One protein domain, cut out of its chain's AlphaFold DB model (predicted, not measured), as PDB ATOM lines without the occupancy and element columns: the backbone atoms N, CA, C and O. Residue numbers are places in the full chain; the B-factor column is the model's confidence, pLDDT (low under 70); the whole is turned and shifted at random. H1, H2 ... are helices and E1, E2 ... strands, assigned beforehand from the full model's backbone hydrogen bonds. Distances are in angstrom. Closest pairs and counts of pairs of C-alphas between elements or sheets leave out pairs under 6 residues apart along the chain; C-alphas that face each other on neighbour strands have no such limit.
ATOM      1  N   ASP A 475       3.327 -18.780  26.020       93.94
ATOM      2  CA  ASP A 475       2.815 -17.432  25.784       93.94
ATOM      3  C   ASP A 475       2.541 -16.727  27.116       93.94
ATOM      4  O   ASP A 475       2.041 -17.340  28.064       93.94
ATOM      5  N   PHE A 476       2.888 -15.443  27.193       94.75
ATOM      6  CA  PHE A 476       2.503 -14.607  28.320       94.75
ATOM      7  C   PHE A 476       0.985 -14.318  28.260       94.75
ATOM      8  O   PHE A 476       0.473 -14.068  27.166       94.75
ATOM      9  N   PRO A 477       0.249 -14.338  29.392       94.25
ATOM     10  CA  PRO A 477      -1.213 -14.224  29.413       94.25
ATOM     11  C   PRO A 477      -1.691 -12.772  29.214       94.25
ATOM     12  O   PRO A 477      -2.221 -12.127  30.122       94.25
ATOM     13  N   PHE A 478      -1.477 -12.217  28.021       91.81
ATOM     14  CA  PHE A 478      -1.834 -10.833  27.683       91.81
ATOM     15  C   PHE A 478      -3.336 -10.544  27.742       91.81
ATOM     16  O   PHE A 478      -3.732  -9.386  27.827       91.81
ATOM     17  N   GLU A 479      -4.184 -11.566  27.678       90.44
ATOM     18  CA  GLU A 479      -5.630 -11.447  27.869       90.44
ATOM     19  C   GLU A 479      -6.009 -10.997  29.285       90.44
ATOM     20  O   GLU A 479      -7.068 -10.404  29.473       90.44
ATOM     21  N   LEU A 480      -5.140 -11.241  30.271       88.69
ATOM     22  CA  LEU A 480      -5.333 -10.806  31.655       88.69
ATOM     23  C   LEU A 480      -4.760  -9.404  31.910       88.69
ATOM     24  O   LEU A 480      -5.114  -8.764  32.897       88.69
ATOM     25  N   VAL A 481      -3.882  -8.926  31.025       88.06
ATOM     26  CA  VAL A 481      -3.184  -7.642  31.139       88.06
ATOM     27  C   VAL A 481      -2.837  -7.110  29.750       88.06
ATOM     28  O   VAL A 481      -1.731  -7.258  29.227       88.06
ATOM     29  N   GLU A 482      -3.815  -6.468  29.115       86.56
ATOM     30  CA  GLU A 482      -3.642  -5.996  27.739       86.56
ATOM     31  C   GLU A 482      -2.560  -4.921  27.605       86.56
ATOM     32  O   GLU A 482      -1.904  -4.843  26.565       86.56
ATOM     33  N   SER A 483      -2.326  -4.135  28.659       83.12
ATOM     34  CA  SER A 483      -1.287  -3.100  28.697       83.12
ATOM     35  C   SER A 483       0.139  -3.655  28.592       83.12
ATOM     36  O   SER A 483       1.061  -2.916  28.255       83.12
ATOM     37  N   ALA A 484       0.328  -4.957  28.821       86.81
ATOM     38  CA  ALA A 484       1.613  -5.626  28.648       86.81
ATOM     39  C   ALA A 484       1.938  -5.976  27.187       86.81
ATOM     40  O   ALA A 484       3.078  -6.339  26.885       86.81
ATOM     41  N   LYS A 485       0.973  -5.890  26.261       88.44
ATOM     42  CA  LYS A 485       1.193  -6.248  24.850       88.44
ATOM     43  C   LYS A 485       2.308  -5.387  24.241       88.44
ATOM     44  O   LYS A 485       2.299  -4.164  24.346       88.44
ATOM     45  N   GLY A 486       3.272  -6.035  23.586       87.12
ATOM     46  CA  GLY A 486       4.427  -5.376  22.958       87.12
ATOM     47  C   GLY A 486       5.580  -5.032  23.910       87.12
ATOM     48  O   GLY A 486       6.620  -4.553  23.452       87.12
ATOM     49  N   LYS A 487       5.435  -5.297  25.213       89.31
ATOM     50  CA  LYS A 487       6.508  -5.138  26.202       89.31
ATOM     51  C   LYS A 487       7.454  -6.340  26.159       89.31
ATOM     52  O   LYS A 487       7.049  -7.455  25.837       89.31
ATOM     53  N   ARG A 488       8.731  -6.106  26.469       89.31
ATOM     54  CA  ARG A 488       9.789  -7.135  26.437       89.31
ATOM     55  C   ARG A 488      10.290  -7.518  27.819       89.31
ATOM     56  O   ARG A 488      10.795  -8.625  27.979       89.31
ATOM     57  N   LEU A 489      10.139  -6.628  28.792       92.19
ATOM     58  CA  LEU A 489      10.457  -6.884  30.186       92.19
ATOM     59  C   LEU A 489       9.249  -6.523  31.041       92.19
ATOM     60  O   LEU A 489       8.842  -5.364  31.115       92.19
ATOM     61  N   ILE A 490       8.683  -7.534  31.687       94.62
ATOM     62  CA  ILE A 490       7.572  -7.370  32.619       94.62
ATOM     63  C   ILE A 490       8.088  -7.737  34.000       94.62
ATOM     64  O   ILE A 490       8.465  -8.884  34.251       94.62
ATOM     65  N   SER A 491       8.127  -6.744  34.881       95.00
ATOM     66  CA  SER A 491       8.606  -6.906  36.248       95.00
ATOM     67  C   SER A 491       7.428  -6.914  37.207       95.00
ATOM     68  O   SER A 491       6.616  -5.994  37.202       95.00
ATOM     69  N   PHE A 492       7.344  -7.936  38.044       96.38
ATOM     70  CA  PHE A 492       6.374  -8.002  39.123       96.38
ATOM     71  C   PHE A 492       7.057  -7.625  40.426       96.38
ATOM     72  O   PHE A 492       8.091  -8.197  40.771       96.38
ATOM     73  N   VAL A 493       6.476  -6.670  41.142       96.00
ATOM     74  CA  VAL A 493       6.982  -6.169  42.427       96.00
ATOM     75  C   VAL A 493       5.824  -6.041  43.407       96.00
ATOM     76  O   VAL A 493       4.673  -6.056  42.991       96.00
ATOM     77  N   ALA A 494       6.114  -5.870  44.691       95.25
ATOM     78  CA  ALA A 494       5.104  -5.492  45.675       95.25
ATOM     79  C   ALA A 494       5.572  -4.262  46.453       95.25
ATOM     80  O   ALA A 494       6.746  -4.171  46.814       95.25
ATOM     81  N   THR A 495       4.686  -3.298  46.697       94.25
ATOM     82  CA  THR A 495       5.073  -1.986  47.252       94.25
ATOM     83  C   THR A 495       5.554  -2.073  48.698       94.25
ATOM     84  O   THR A 495       6.319  -1.223  49.152       94.25
ATOM     85  N   TRP A 496       5.153  -3.131  49.402       92.38
ATOM     86  CA  TRP A 496       5.536  -3.426  50.778       92.38
ATOM     87  C   TRP A 496       6.886  -4.147  50.915       92.38
ATOM     88  O   TRP A 496       7.337  -4.389  52.037       92.38
ATOM     89  N   LEU A 497       7.542  -4.501  49.806       91.50
ATOM     90  CA  LEU A 497       8.874  -5.106  49.840       91.50
ATOM     91  C   LEU A 497       9.970  -4.040  49.957       91.50
ATOM     92  O   LEU A 497       9.930  -3.058  49.211       91.50
ATOM     93  N   PRO A 498      10.995  -4.259  50.803       84.88
ATOM     94  CA  PRO A 498      12.100  -3.310  50.971       84.88
ATOM     95  C   PRO A 498      12.829  -2.980  49.662       84.88
ATOM     96  O   PRO A 498      13.170  -1.828  49.402       84.88
ATOM     97  N   ASP A 499      13.017  -3.990  48.817       86.62
ATOM     98  CA  ASP A 499      13.863  -3.911  47.627       86.62
ATOM     99  C   ASP A 499      13.163  -3.284  46.408       86.62
ATOM    100  O   ASP A 499      13.801  -2.970  45.400       86.62
ATOM    101  N   THR A 500      11.843  -3.076  46.482       93.25
ATOM    102  CA  THR A 500      11.032  -2.610  45.347       93.25
ATOM    103  C   THR A 500      11.452  -1.229  44.859       93.25
ATOM    104  O   THR A 500      11.545  -1.019  43.650       93.25
ATOM    105  N   ALA A 501      11.757  -0.298  45.767       92.69
ATOM    106  CA  ALA A 501      12.158   1.056  45.388       92.69
ATOM    107  C   ALA A 501      13.453   1.051  44.556       92.69
ATOM    108  O   ALA A 501      13.509   1.649  43.483       92.69
ATOM    109  N   GLN A 502      14.467   0.307  45.012       90.25
ATOM    110  CA  GLN A 502      15.730   0.153  44.289       90.25
ATOM    111  C   GLN A 502      15.517  -0.527  42.931       90.25
ATOM    112  O   GLN A 502      16.084  -0.096  41.927       90.25
ATOM    113  N   GLN A 503      14.691  -1.574  42.883       91.81
ATOM    114  CA  GLN A 503      14.409  -2.291  41.643       91.81
ATOM    115  C   GLN A 503      13.731  -1.395  40.596       91.81
ATOM    116  O   GLN A 503      14.091  -1.468  39.422       91.81
ATOM    117  N   ILE A 504      12.769  -0.555  40.994       92.62
ATOM    118  CA  ILE A 504      12.085   0.361  40.071       92.62
ATOM    119  C   ILE A 504      13.072   1.390  39.512       92.62
ATOM    120  O   ILE A 504      13.150   1.536  38.295       92.62
ATOM    121  N   GLN A 505      13.885   2.016  40.369       89.75
ATOM    122  CA  GLN A 505      14.918   2.965  39.931       89.75
ATOM    123  C   GLN A 505      15.901   2.329  38.941       89.75
ATOM    124  O   GLN A 505      16.313   2.960  37.975       89.75
ATOM    125  N   MET A 506      16.259   1.058  39.150       88.69
ATOM    126  CA  MET A 506      17.131   0.330  38.227       88.69
ATOM    127  C   MET A 506      16.479   0.135  36.851       88.69
ATOM    128  O   MET A 506      17.141   0.288  35.826       88.69
ATOM    129  N   LEU A 507      15.185  -0.201  36.822       89.38
ATOM    130  CA  LEU A 507      14.437  -0.440  35.583       89.38
ATOM    131  C   LEU A 507      14.227   0.837  34.763       89.38
ATOM    132  O   LEU A 507      14.130   0.739  33.544       89.38
ATOM    133  N   GLU A 508      14.192   2.002  35.413       86.75
ATOM    134  CA  GLU A 508      14.105   3.316  34.755       86.75
ATOM    135  C   GLU A 508      15.381   3.723  34.014       86.75
ATOM    136  O   GLU A 508      15.339   4.565  33.127       86.75
ATOM    137  N   VAL A 509      16.535   3.156  34.371       83.19
ATOM    138  CA  VAL A 509      17.821   3.523  33.749       83.19
ATOM    139  C   VAL A 509      18.066   2.754  32.440       83.19
ATOM    140  O   VAL A 509      18.918   3.140  31.635       83.19
ATOM    141  N   VAL A 510      17.349   1.652  32.195       77.31
ATOM    142  CA  VAL A 510      17.612   0.762  31.055       77.31
ATOM    143  C   VAL A 510      16.897   1.263  29.791       77.31
ATOM    144  O   VAL A 510      15.697   1.080  29.630       77.31
ATOM    145  N   ALA A 511      17.712   1.807  28.876       49.75
ATOM    146  CA  ALA A 511      17.467   2.654  27.694       49.75
ATOM    147  C   ALA A 511      16.407   2.273  26.618       49.75
ATOM    148  O   ALA A 511      16.515   2.727  25.479       49.75
ATOM    149  N   ASP A 512      15.369   1.498  26.927       61.53
ATOM    150  CA  ASP A 512      14.167   1.396  26.082       61.53
ATOM    151  C   ASP A 512      12.917   1.353  26.977       61.53
ATOM    152  O   ASP A 512      12.139   0.396  26.946       61.53
ATOM    153  N   ASP A 513      12.746   2.395  27.804       56.28
ATOM    154  CA  ASP A 513      11.677   2.571  28.809       56.28
ATOM    155  C   ASP A 513      10.274   2.245  28.267       56.28
ATOM    156  O   ASP A 513       9.392   1.795  28.993       56.28
ATOM    157  N   THR A 514      10.069   2.388  26.952       59.16
ATOM    158  CA  THR A 514       8.798   2.078  26.284       59.16
ATOM    159  C   THR A 514       8.427   0.592  26.288       59.16
ATOM    160  O   THR A 514       7.258   0.257  26.077       59.16
ATOM    161  N   LYS A 515       9.378  -0.315  26.551       74.69
ATOM    162  CA  LYS A 515       9.178  -1.777  26.531       74.69
ATOM    163  C   LYS A 515       9.254  -2.437  27.903       74.69
ATOM    164  O   LYS A 515       9.065  -3.656  27.976       74.69
ATOM    165  N   ASN A 516       9.475  -1.649  28.951       87.50
ATOM    166  CA  ASN A 516       9.534  -2.112  30.328       87.50
ATOM    167  C   ASN A 516       8.261  -1.673  31.048       87.50
ATOM    168  O   ASN A 516       7.828  -0.532  30.909       87.50
ATOM    169  N   ILE A 517       7.652  -2.575  31.809       91.62
ATOM    170  CA  ILE A 517       6.542  -2.228  32.697       91.62
ATOM    171  C   ILE A 517       6.717  -2.903  34.044       91.62
ATOM    172  O   ILE A 517       7.353  -3.960  34.160       91.62
ATOM    173  N   VAL A 518       6.094  -2.303  35.050       95.06
ATOM    174  CA  VAL A 518       5.947  -2.897  36.371       95.06
ATOM    175  C   VAL A 518       4.484  -3.237  36.610       95.06
ATOM    176  O   VAL A 518       3.593  -2.438  36.334       95.06
ATOM    177  N   ILE A 519       4.232  -4.434  37.128       96.50
ATOM    178  CA  ILE A 519       2.910  -4.866  37.570       96.50
ATOM    179  C   ILE A 519       2.984  -5.178  39.061       96.50
ATOM    180  O   ILE A 519       3.880  -5.888  39.516       96.50
ATOM    181  N   VAL A 520       2.027  -4.657  39.817       96.94
ATOM    182  CA  VAL A 520       1.909  -4.870  41.257       96.94
ATOM    183  C   VAL A 520       0.691  -5.762  41.516       96.94
ATOM    184  O   VAL A 520      -0.447  -5.297  41.377       96.94
ATOM    185  N   PRO A 521       0.888  -7.058  41.818       96.12
ATOM    186  CA  PRO A 521      -0.210  -7.971  42.077       96.12
ATOM    187  C   PRO A 521      -0.820  -7.722  43.456       96.12
ATOM    188  O   PRO A 521      -0.119  -7.385  44.405       96.12
ATOM    189  N   GLN A 522      -2.126  -7.961  43.562       94.62
ATOM    190  CA  GLN A 522      -2.919  -7.884  44.791       94.62
ATOM    191  C   GLN A 522      -2.951  -6.505  45.467       94.62
ATOM    192  O   GLN A 522      -3.284  -6.394  46.646       94.62
ATOM    193  N   GLU A 523      -2.647  -5.443  44.723       93.19
ATOM    194  CA  GLU A 523      -2.739  -4.065  45.199       93.19
ATOM    195  C   GLU A 523      -3.687  -3.250  44.320       93.19
ATOM    196  O   GLU A 523      -3.826  -3.503  43.124       93.19
ATOM    197  N   SER A 524      -4.361  -2.263  44.915       90.62
ATOM    198  CA  SER A 524      -5.309  -1.413  44.190       90.62
ATOM    199  C   SER A 524      -4.598  -0.439  43.248       90.62
ATOM    200  O   SER A 524      -3.484   0.011  43.525       90.62
ATOM    201  N   ALA A 525      -5.272  -0.031  42.170       91.25
ATOM    202  CA  ALA A 525      -4.759   0.999  41.264       91.25
ATOM    203  C   ALA A 525      -4.422   2.309  42.001       91.25
ATOM    204  O   ALA A 525      -3.422   2.952  41.692       91.25
ATOM    205  N   ALA A 526      -5.219   2.677  43.010       90.19
ATOM    206  CA  ALA A 526      -4.976   3.862  43.828       90.19
ATOM    207  C   ALA A 526      -3.692   3.727  44.662       90.19
ATOM    208  O   ALA A 526      -2.877   4.647  44.677       90.19
ATOM    209  N   THR A 527      -3.481   2.573  45.306       91.50
ATOM    210  CA  THR A 527      -2.265   2.284  46.086       91.50
ATOM    211  C   THR A 527      -1.022   2.376  45.208       91.50
ATOM    212  O   THR A 527      -0.067   3.072  45.557       91.50
ATOM    213  N   VAL A 528      -1.058   1.728  44.041       94.75
ATOM    214  CA  VAL A 528       0.050   1.724  43.078       94.75
ATOM    215  C   VAL A 528       0.340   3.134  42.568       94.75
ATOM    216  O   VAL A 528       1.497   3.547  42.538       94.75
ATOM    217  N   GLU A 529      -0.691   3.911  42.232       94.50
ATOM    218  CA  GLU A 529      -0.516   5.276  41.735       94.50
ATOM    219  C   GLU A 529       0.019   6.229  42.815       94.50
ATOM    220  O   GLU A 529       0.871   7.073  42.531       94.50
ATOM    221  N   ILE A 530      -0.419   6.083  44.069       94.56
ATOM    222  CA  ILE A 530       0.135   6.838  45.202       94.56
ATOM    223  C   ILE A 530       1.612   6.490  45.397       94.56
ATOM    224  O   ILE A 530       2.436   7.398  45.530       94.56
ATOM    225  N   TYR A 531       1.959   5.200  45.390       95.00
ATOM    226  CA  TYR A 531       3.344   4.747  45.517       95.00
ATOM    227  C   TYR A 531       4.216   5.312  44.389       95.00
ATOM    228  O   TYR A 531       5.279   5.877  44.652       95.00
ATOM    229  N   ARG A 532       3.722   5.252  43.145       94.81
ATOM    230  CA  ARG A 532       4.398   5.790  41.961       94.81
ATOM    231  C   ARG A 532       4.673   7.287  42.081       94.81
ATOM    232  O   ARG A 532       5.808   7.720  41.899       94.81
ATOM    233  N   LYS A 533       3.651   8.078  42.430       95.31
ATOM    234  CA  LYS A 533       3.780   9.535  42.590       95.31
ATOM    235  C   LYS A 533       4.721   9.913  43.731       95.31
ATOM    236  O   LYS A 533       5.536  10.811  43.553       95.31
ATOM    237  N   ARG A 534       4.634   9.232  44.879       95.00
ATOM    238  CA  ARG A 534       5.513   9.485  46.035       95.00
ATOM    239  C   ARG A 534       6.974   9.160  45.735       95.00
ATOM    240  O   ARG A 534       7.850   9.884  46.191       95.00
ATOM    241  N   GLY A 535       7.226   8.099  44.971       92.88
ATOM    242  CA  GLY A 535       8.570   7.720  44.538       92.88
ATOM    243  C   GLY A 535       9.133   8.565  43.392       92.88
ATOM    244  O   GLY A 535      10.319   8.460  43.100       92.88
ATOM    245  N   GLY A 536       8.309   9.400  42.747       92.88
ATOM    246  CA  GLY A 536       8.719  10.183  41.579       92.88
ATOM    247  C   GLY A 536       8.984   9.337  40.331       92.88
ATOM    248  O   GLY A 536       9.680   9.801  39.433       92.88
ATOM    249  N   TYR A 537       8.441   8.115  40.268       91.19
ATOM    250  CA  TYR A 537       8.717   7.181  39.178       91.19
ATOM    251  C   TYR A 537       7.949   7.562  37.905       91.19
ATOM    252  O   TYR A 537       6.737   7.819  37.915       91.19
ATOM    253  N   THR A 538       8.668   7.564  36.792       89.12
ATOM    254  CA  THR A 538       8.178   7.777  35.427       89.12
ATOM    255  C   THR A 538       7.823   6.472  34.717       89.12
ATOM    256  O   THR A 538       7.038   6.501  33.768       89.12
ATOM    257  N   LEU A 539       8.345   5.337  35.197       89.25
ATOM    258  CA  LEU A 539       8.034   4.012  34.668       89.25
ATOM    259  C   LEU A 539       6.529   3.710  34.737       89.25
ATOM    260  O   LEU A 539       5.860   3.999  35.733       89.25
ATOM    261  N   GLU A 540       5.999   3.077  33.689       89.56
ATOM    262  CA  GLU A 540       4.611   2.615  33.667       89.56
ATOM    263  C   GLU A 540       4.396   1.507  34.711       89.56
ATOM    264  O   GLU A 540       5.017   0.438  34.652       89.56
ATOM    265  N   MET A 541       3.488   1.762  35.657       92.69
ATOM    266  CA  MET A 541       3.107   0.832  36.720       92.69
ATOM    267  C   MET A 541       1.621   0.487  36.614       92.69
ATOM    268  O   MET A 541       0.773   1.377  36.549       92.69
ATOM    269  N   PHE A 542       1.302  -0.804  36.637       94.00
ATOM    270  CA  PHE A 542      -0.065  -1.321  36.602       94.00
ATOM    271  C   PHE A 542      -0.382  -2.116  37.866       94.00
ATOM    272  O   PHE A 542       0.498  -2.717  38.476       94.00
ATOM    273  N   SER A 543      -1.656  -2.151  38.237       94.38
ATOM    274  CA  SER A 543      -2.169  -2.949  39.351       94.38
ATOM    275  C   SER A 543      -2.894  -4.198  38.850       94.38
ATOM    276  O   SER A 543      -3.691  -4.100  37.916       94.38
ATOM    277  N   ASP A 544      -2.713  -5.330  39.528       95.12
ATOM    278  CA  ASP A 544      -3.563  -6.523  39.399       95.12
ATOM    279  C   ASP A 544      -4.282  -6.784  40.739       95.12
ATOM    280  O   ASP A 544      -3.878  -7.673  41.489       95.12
ATOM    281  N   PRO A 545      -5.313  -5.987  41.089       92.25
ATOM    282  CA  PRO A 545      -5.932  -6.014  42.418       92.25
ATOM    283  C   PRO A 545      -6.587  -7.355  42.756       92.25
ATOM    284  O   PRO A 545      -6.572  -7.768  43.911       92.25
ATOM    285  N   ASP A 546      -7.105  -8.051  41.742       92.44
ATOM    286  CA  ASP A 546      -7.764  -9.351  41.888       92.44
ATOM    287  C   ASP A 546      -6.769 -10.526  41.814       92.44
ATOM    288  O   ASP A 546      -7.189 -11.680  41.809       92.44
ATOM    289  N   GLY A 547      -5.459 -10.267  41.696       94.31
ATOM    290  CA  GLY A 547      -4.427 -11.306  41.669       94.31
ATOM    291  C   GLY A 547      -4.560 -12.308  40.515       94.31
ATOM    292  O   GLY A 547      -4.150 -13.466  40.653       94.31
ATOM    293  N   LYS A 548      -5.123 -11.903  39.371       94.31
ATOM    294  CA  LYS A 548      -5.391 -12.787  38.221       94.31
ATOM    295  C   LYS A 548      -4.116 -13.371  37.620       94.31
ATOM    296  O   LYS A 548      -4.158 -14.450  37.033       94.31
ATOM    297  N   LEU A 549      -2.984 -12.688  37.778       95.44
ATOM    298  CA  LEU A 549      -1.684 -13.116  37.260       95.44
ATOM    299  C   LEU A 549      -0.916 -14.022  38.229       95.44
ATOM    300  O   LEU A 549       0.031 -14.691  37.814       95.44
ATOM    301  N   VAL A 550      -1.331 -14.092  39.497       94.19
ATOM    302  CA  VAL A 550      -0.591 -14.783  40.561       94.19
ATOM    303  C   VAL A 550      -0.455 -16.284  40.291       94.19
ATOM    304  O   VAL A 550       0.663 -16.796  40.297       94.19
ATOM    305  N   GLU A 551      -1.553 -16.991  40.004       91.19
ATOM    306  CA  GLU A 551      -1.504 -18.435  39.717       91.19
ATOM    307  C   GLU A 551      -0.914 -18.766  38.335       91.19
ATOM    308  O   GLU A 551       0.004 -19.591  38.273       91.19
ATOM    309  N   PRO A 552      -1.352 -18.135  37.220       92.50
ATOM    310  CA  PRO A 552      -0.848 -18.478  35.888       92.50
ATOM    311  C   PRO A 552       0.665 -18.295  35.740       92.50
ATOM    312  O   PRO A 552       1.313 -19.078  35.043       92.50
ATOM    313  N   LEU A 553       1.230 -17.290  36.417       92.75
ATOM    314  CA  LEU A 553       2.659 -16.976  36.378       92.75
ATOM    315  C   LEU A 553       3.424 -17.435  37.626       92.75
ATOM    316  O   LEU A 553       4.632 -17.217  37.706       92.75
ATOM    317  N   ARG A 554       2.755 -18.103  38.577       89.88
ATOM    318  CA  ARG A 554       3.345 -18.607  39.831       89.88
ATOM    319  C   ARG A 554       4.107 -17.518  40.600       89.88
ATOM    320  O   ARG A 554       5.250 -17.717  41.017       89.88
ATOM    321  N   LEU A 555       3.479 -16.355  40.777       91.56
ATOM    322  CA  LEU A 555       4.075 -15.159  41.390       91.56
ATOM    323  C   LEU A 555       4.147 -15.281  42.918       91.56
ATOM    324  O   LEU A 555       3.415 -14.623  43.652       91.56
ATOM    325  N   ARG A 556       5.019 -16.169  43.401       89.94
ATOM    326  CA  ARG A 556       5.226 -16.426  44.837       89.94
ATOM    327  C   ARG A 556       6.390 -15.638  45.411       89.94
ATOM    328  O   ARG A 556       6.313 -15.171  46.540       89.94
ATOM    329  N   PHE A 557       7.435 -15.453  44.616       89.44
ATOM    330  CA  PHE A 557       8.589 -14.641  44.977       89.44
ATOM    331  C   PHE A 557       8.585 -13.369  44.157       89.44
ATOM    332  O   PHE A 557       8.508 -13.422  42.931       89.44
ATOM    333  N   LEU A 558       8.685 -12.247  44.856       91.69
ATOM    334  CA  LEU A 558       8.778 -10.919  44.279       91.69
ATOM    335  C   LEU A 558      10.039 -10.233  44.849       91.69
ATOM    336  O   LEU A 558      10.362 -10.464  46.016       91.69
ATOM    337  N   PRO A 559      10.746  -9.404  44.067       92.81
ATOM    338  CA  PRO A 559      10.480  -9.138  42.658       92.81
ATOM    339  C   PRO A 559      10.795 -10.346  41.753       92.81
ATOM    340  O   PRO A 559      11.601 -11.217  42.088       92.81
ATOM    341  N   VAL A 560      10.116 -10.413  40.609       92.56
ATOM    342  CA  VAL A 560      10.376 -11.399  39.550       92.56
ATOM    343  C   VAL A 560      10.196 -10.757  38.181       92.56
ATOM    344  O   VAL A 560       9.319  -9.924  37.972       92.56
ATOM    345  N   HIS A 561      11.031 -11.164  37.234       93.25
ATOM    346  CA  HIS A 561      11.189 -10.512  35.946       93.25
ATOM    347  C   HIS A 561      11.018 -11.517  34.814       93.25
ATOM    348  O   HIS A 561      11.739 -12.517  34.742       93.25
ATOM    349  N   PHE A 562      10.073 -11.233  33.923       93.62
ATOM    350  CA  PHE A 562       9.773 -12.026  32.738       93.62
ATOM    351  C   PHE A 562      10.303 -11.307  31.502       93.62
ATOM    352  O   PHE A 562       9.895 -10.186  31.199       93.62
ATOM    353  N   PHE A 563      11.198 -11.974  30.776       92.81
ATOM    354  CA  PHE A 563      11.734 -11.492  29.508       92.81
ATOM    355  C   PHE A 563      10.989 -12.168  28.369       92.81
ATOM    356  O   PHE A 563      10.978 -13.402  28.281       92.81
ATOM    357  N   LEU A 564      10.404 -11.379  27.478       93.56
ATOM    358  CA  LEU A 564       9.604 -11.870  26.366       93.56
ATOM    359  C   LEU A 564      10.361 -11.771  25.037       93.56
ATOM    360  O   LEU A 564      11.131 -10.831  24.804       93.56
ATOM    361  N   ASP A 565      10.146 -12.753  24.164       92.00
ATOM    362  CA  ASP A 565      10.573 -12.670  22.768       92.00
ATOM    363  C   ASP A 565       9.640 -11.761  21.941       92.00
ATOM    364  O   ASP A 565       8.664 -11.208  22.448       92.00
ATOM    365  N   GLU A 566       9.944 -11.574  20.654       87.75
ATOM    366  CA  GLU A 566       9.130 -10.732  19.759       87.75
ATOM    367  C   GLU A 566       7.708 -11.276  19.540       87.75
ATOM    368  O   GLU A 566       6.813 -10.518  19.171       87.75
ATOM    369  N   GLY A 567       7.490 -12.572  19.778       88.94
ATOM    370  CA  GLY A 567       6.183 -13.221  19.709       88.94
ATOM    371  C   GLY A 567       5.391 -13.149  21.016       88.94
ATOM    372  O   GLY A 567       4.258 -13.624  21.048       88.94
ATOM    373  N   GLY A 568       5.958 -12.572  22.082       90.81
ATOM    374  CA  GLY A 568       5.325 -12.495  23.397       90.81
ATOM    375  C   GLY A 568       5.426 -13.783  24.222       90.81
ATOM    376  O   GLY A 568       4.710 -13.932  25.216       90.81
ATOM    377  N   LYS A 569       6.312 -14.716  23.846       94.19
ATOM    378  CA  LYS A 569       6.606 -15.912  24.645       94.19
ATOM    379  C   LYS A 569       7.648 -15.613  25.703       94.19
ATOM    380  O   LYS A 569       8.582 -14.840  25.493       94.19
ATOM    381  N   ILE A 570       7.521 -16.282  26.841       94.62
ATOM    382  CA  ILE A 570       8.458 -16.167  27.954       94.62
ATOM    383  C   ILE A 570       9.779 -16.823  27.550       94.62
ATOM    384  O   ILE A 570       9.883 -18.043  27.465       94.62
ATOM    385  N   SER A 571      10.807 -16.014  27.326       92.44
ATOM    386  CA  SER A 571      12.149 -16.482  26.967       92.44
ATOM    387  C   SER A 571      13.006 -16.798  28.195       92.44
ATOM    388  O   SER A 571      13.838 -17.704  28.164       92.44
ATOM    389  N   LYS A 572      12.810 -16.054  29.291       90.69
ATOM    390  CA  LYS A 572      13.624 -16.142  30.508       90.69
ATOM    391  C   LYS A 572      12.856 -15.575  31.700       90.69
ATOM    392  O   LYS A 572      12.094 -14.622  31.554       90.69
ATOM    393  N   ILE A 573      13.096 -16.151  32.876       89.62
ATOM    394  CA  ILE A 573      12.548 -15.700  34.161       89.62
ATOM    395  C   ILE A 573      13.714 -15.468  35.122       89.62
ATOM    396  O   ILE A 573      14.668 -16.254  35.150       89.62
ATOM    397  N   LYS A 574      13.657 -14.382  35.893       88.69
ATOM    398  CA  LYS A 574      14.635 -14.056  36.936       88.69
ATOM    399  C   LYS A 574      13.926 -13.660  38.222       88.69
ATOM    400  O   LYS A 574      13.108 -12.753  38.199       88.69
ATOM    401  N   TYR A 575      14.252 -14.338  39.316       86.50
ATOM    402  CA  TYR A 575      13.787 -13.999  40.661       86.50
ATOM    403  C   TYR A 575      14.789 -13.077  41.358       86.50
ATOM    404  O   TYR A 575      15.994 -13.193  41.117       86.50
ATOM    405  N   GLY A 576      14.288 -12.226  42.252       85.25
ATOM    406  CA  GLY A 576      15.094 -11.268  43.001       85.25
ATOM    407  C   GLY A 576      15.461 -10.033  42.180       85.25
ATOM    408  O   GLY A 576      15.007  -9.864  41.051       85.25
TER     409      GLY A 576
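Overview. This is residues 475 to 576 of the 582 residues of the protein "Fibronectin, type III domain protein" of Candidatus Woesebacteria bacterium GW2011_GWA1_39_12 (UniProt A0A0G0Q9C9). One strongly twisted five-stranded sheet is covered on one face by two helices, H1 over E2 and H2 over edge strand E3, while the E4 and E5 hairpin extends the sheet beyond the helices. The long stretches 475 to 488 and 545 to 559, with no named element, run on the side away from the helices. The printed part has 102 residues, with E1, H1, E2, H2, E3, E4 and E5 in that order along the chain; the mixed sheet has the order E3 E2 E1 E4 E5. The class is mixed, helices and strands, with 45 residues in named elements, under half of the printed part. The whole is compact, with a radius of gyration of the C-alphas of 12.5 A and spans of 35 by 31 by 23 A.

Arrangement. In the sheet, E2, residues 516 to 521, is parallel to E1, residues 489 to 492, at 22 degrees, with N 519 and O 491 2.9 A apart. On the other side of E2, edge strand E3, residues 541 to 544, is parallel to it at 33 degrees, with N 542 and O 518 2.8 A apart. E4, residues 560 to 564, is antiparallel to E1 at 156 degrees, with N 492 and O 560 2.8 A apart. E4 forms a hairpin with edge strand E5, residues 570 to 575, at 164 degrees, with N 561 and O 574 2.8 A apart. These four N and O pairs are within hydrogen-bond range. H1, residues 500 to 508, is on the sheet at a height of 9.9 A, along E2 at 6 degrees on the local plane; it lies over E2 and only just not over E1, on which 2 of its C-alphas fall. The closest C-alphas of H1 and E2, those of Leu 507 and Asn 516, are 7.4 A apart. H2, residues 525 to 535, is on the same face at a height of 9.1 A, over E3 and along it at 26 degrees on the local plane; their closest C-alphas, those of Ala 525 and Ser 543, are 5.1 A apart. H1 and H2 are close but not clearly touching, about perpendicular at 76 degrees, with their closest C-alphas, those of Ala 501 and Gly 535, 7.6 A apart. The helices on one face make two layers, a sheet and a layer of helices. E1, H1, E2 and E2, H2, E3 are strand-helix-strand units, parallel neighbour strands with a helix between, each with a right-handed crossover. In H1 and H2 every O i to N i+4 pair is within hydrogen-bond range.

Along the chain. E1 begins at C-alpha 489, (10.457, -6.884, 30.186), and is 9.9 A long from first to last C-alpha. H1 is 12.5 A, E2 16.3 A, H2 15.3 A, E3 10.3 A and E4 13.2 A long. E5, 13.9 A long, ends at C-alpha 575, (13.787, -13.999, 40.661).

Size, cuts and confidence. The C-alphas farthest apart, those of Arg 534 and Gly 567, are 34.8 A apart. The printed part has no cut, and the link from E3 to E4, 15 residues, is long. Mean pLDDT of the printed part is 90.0, and residues 511 to 514 are under 70.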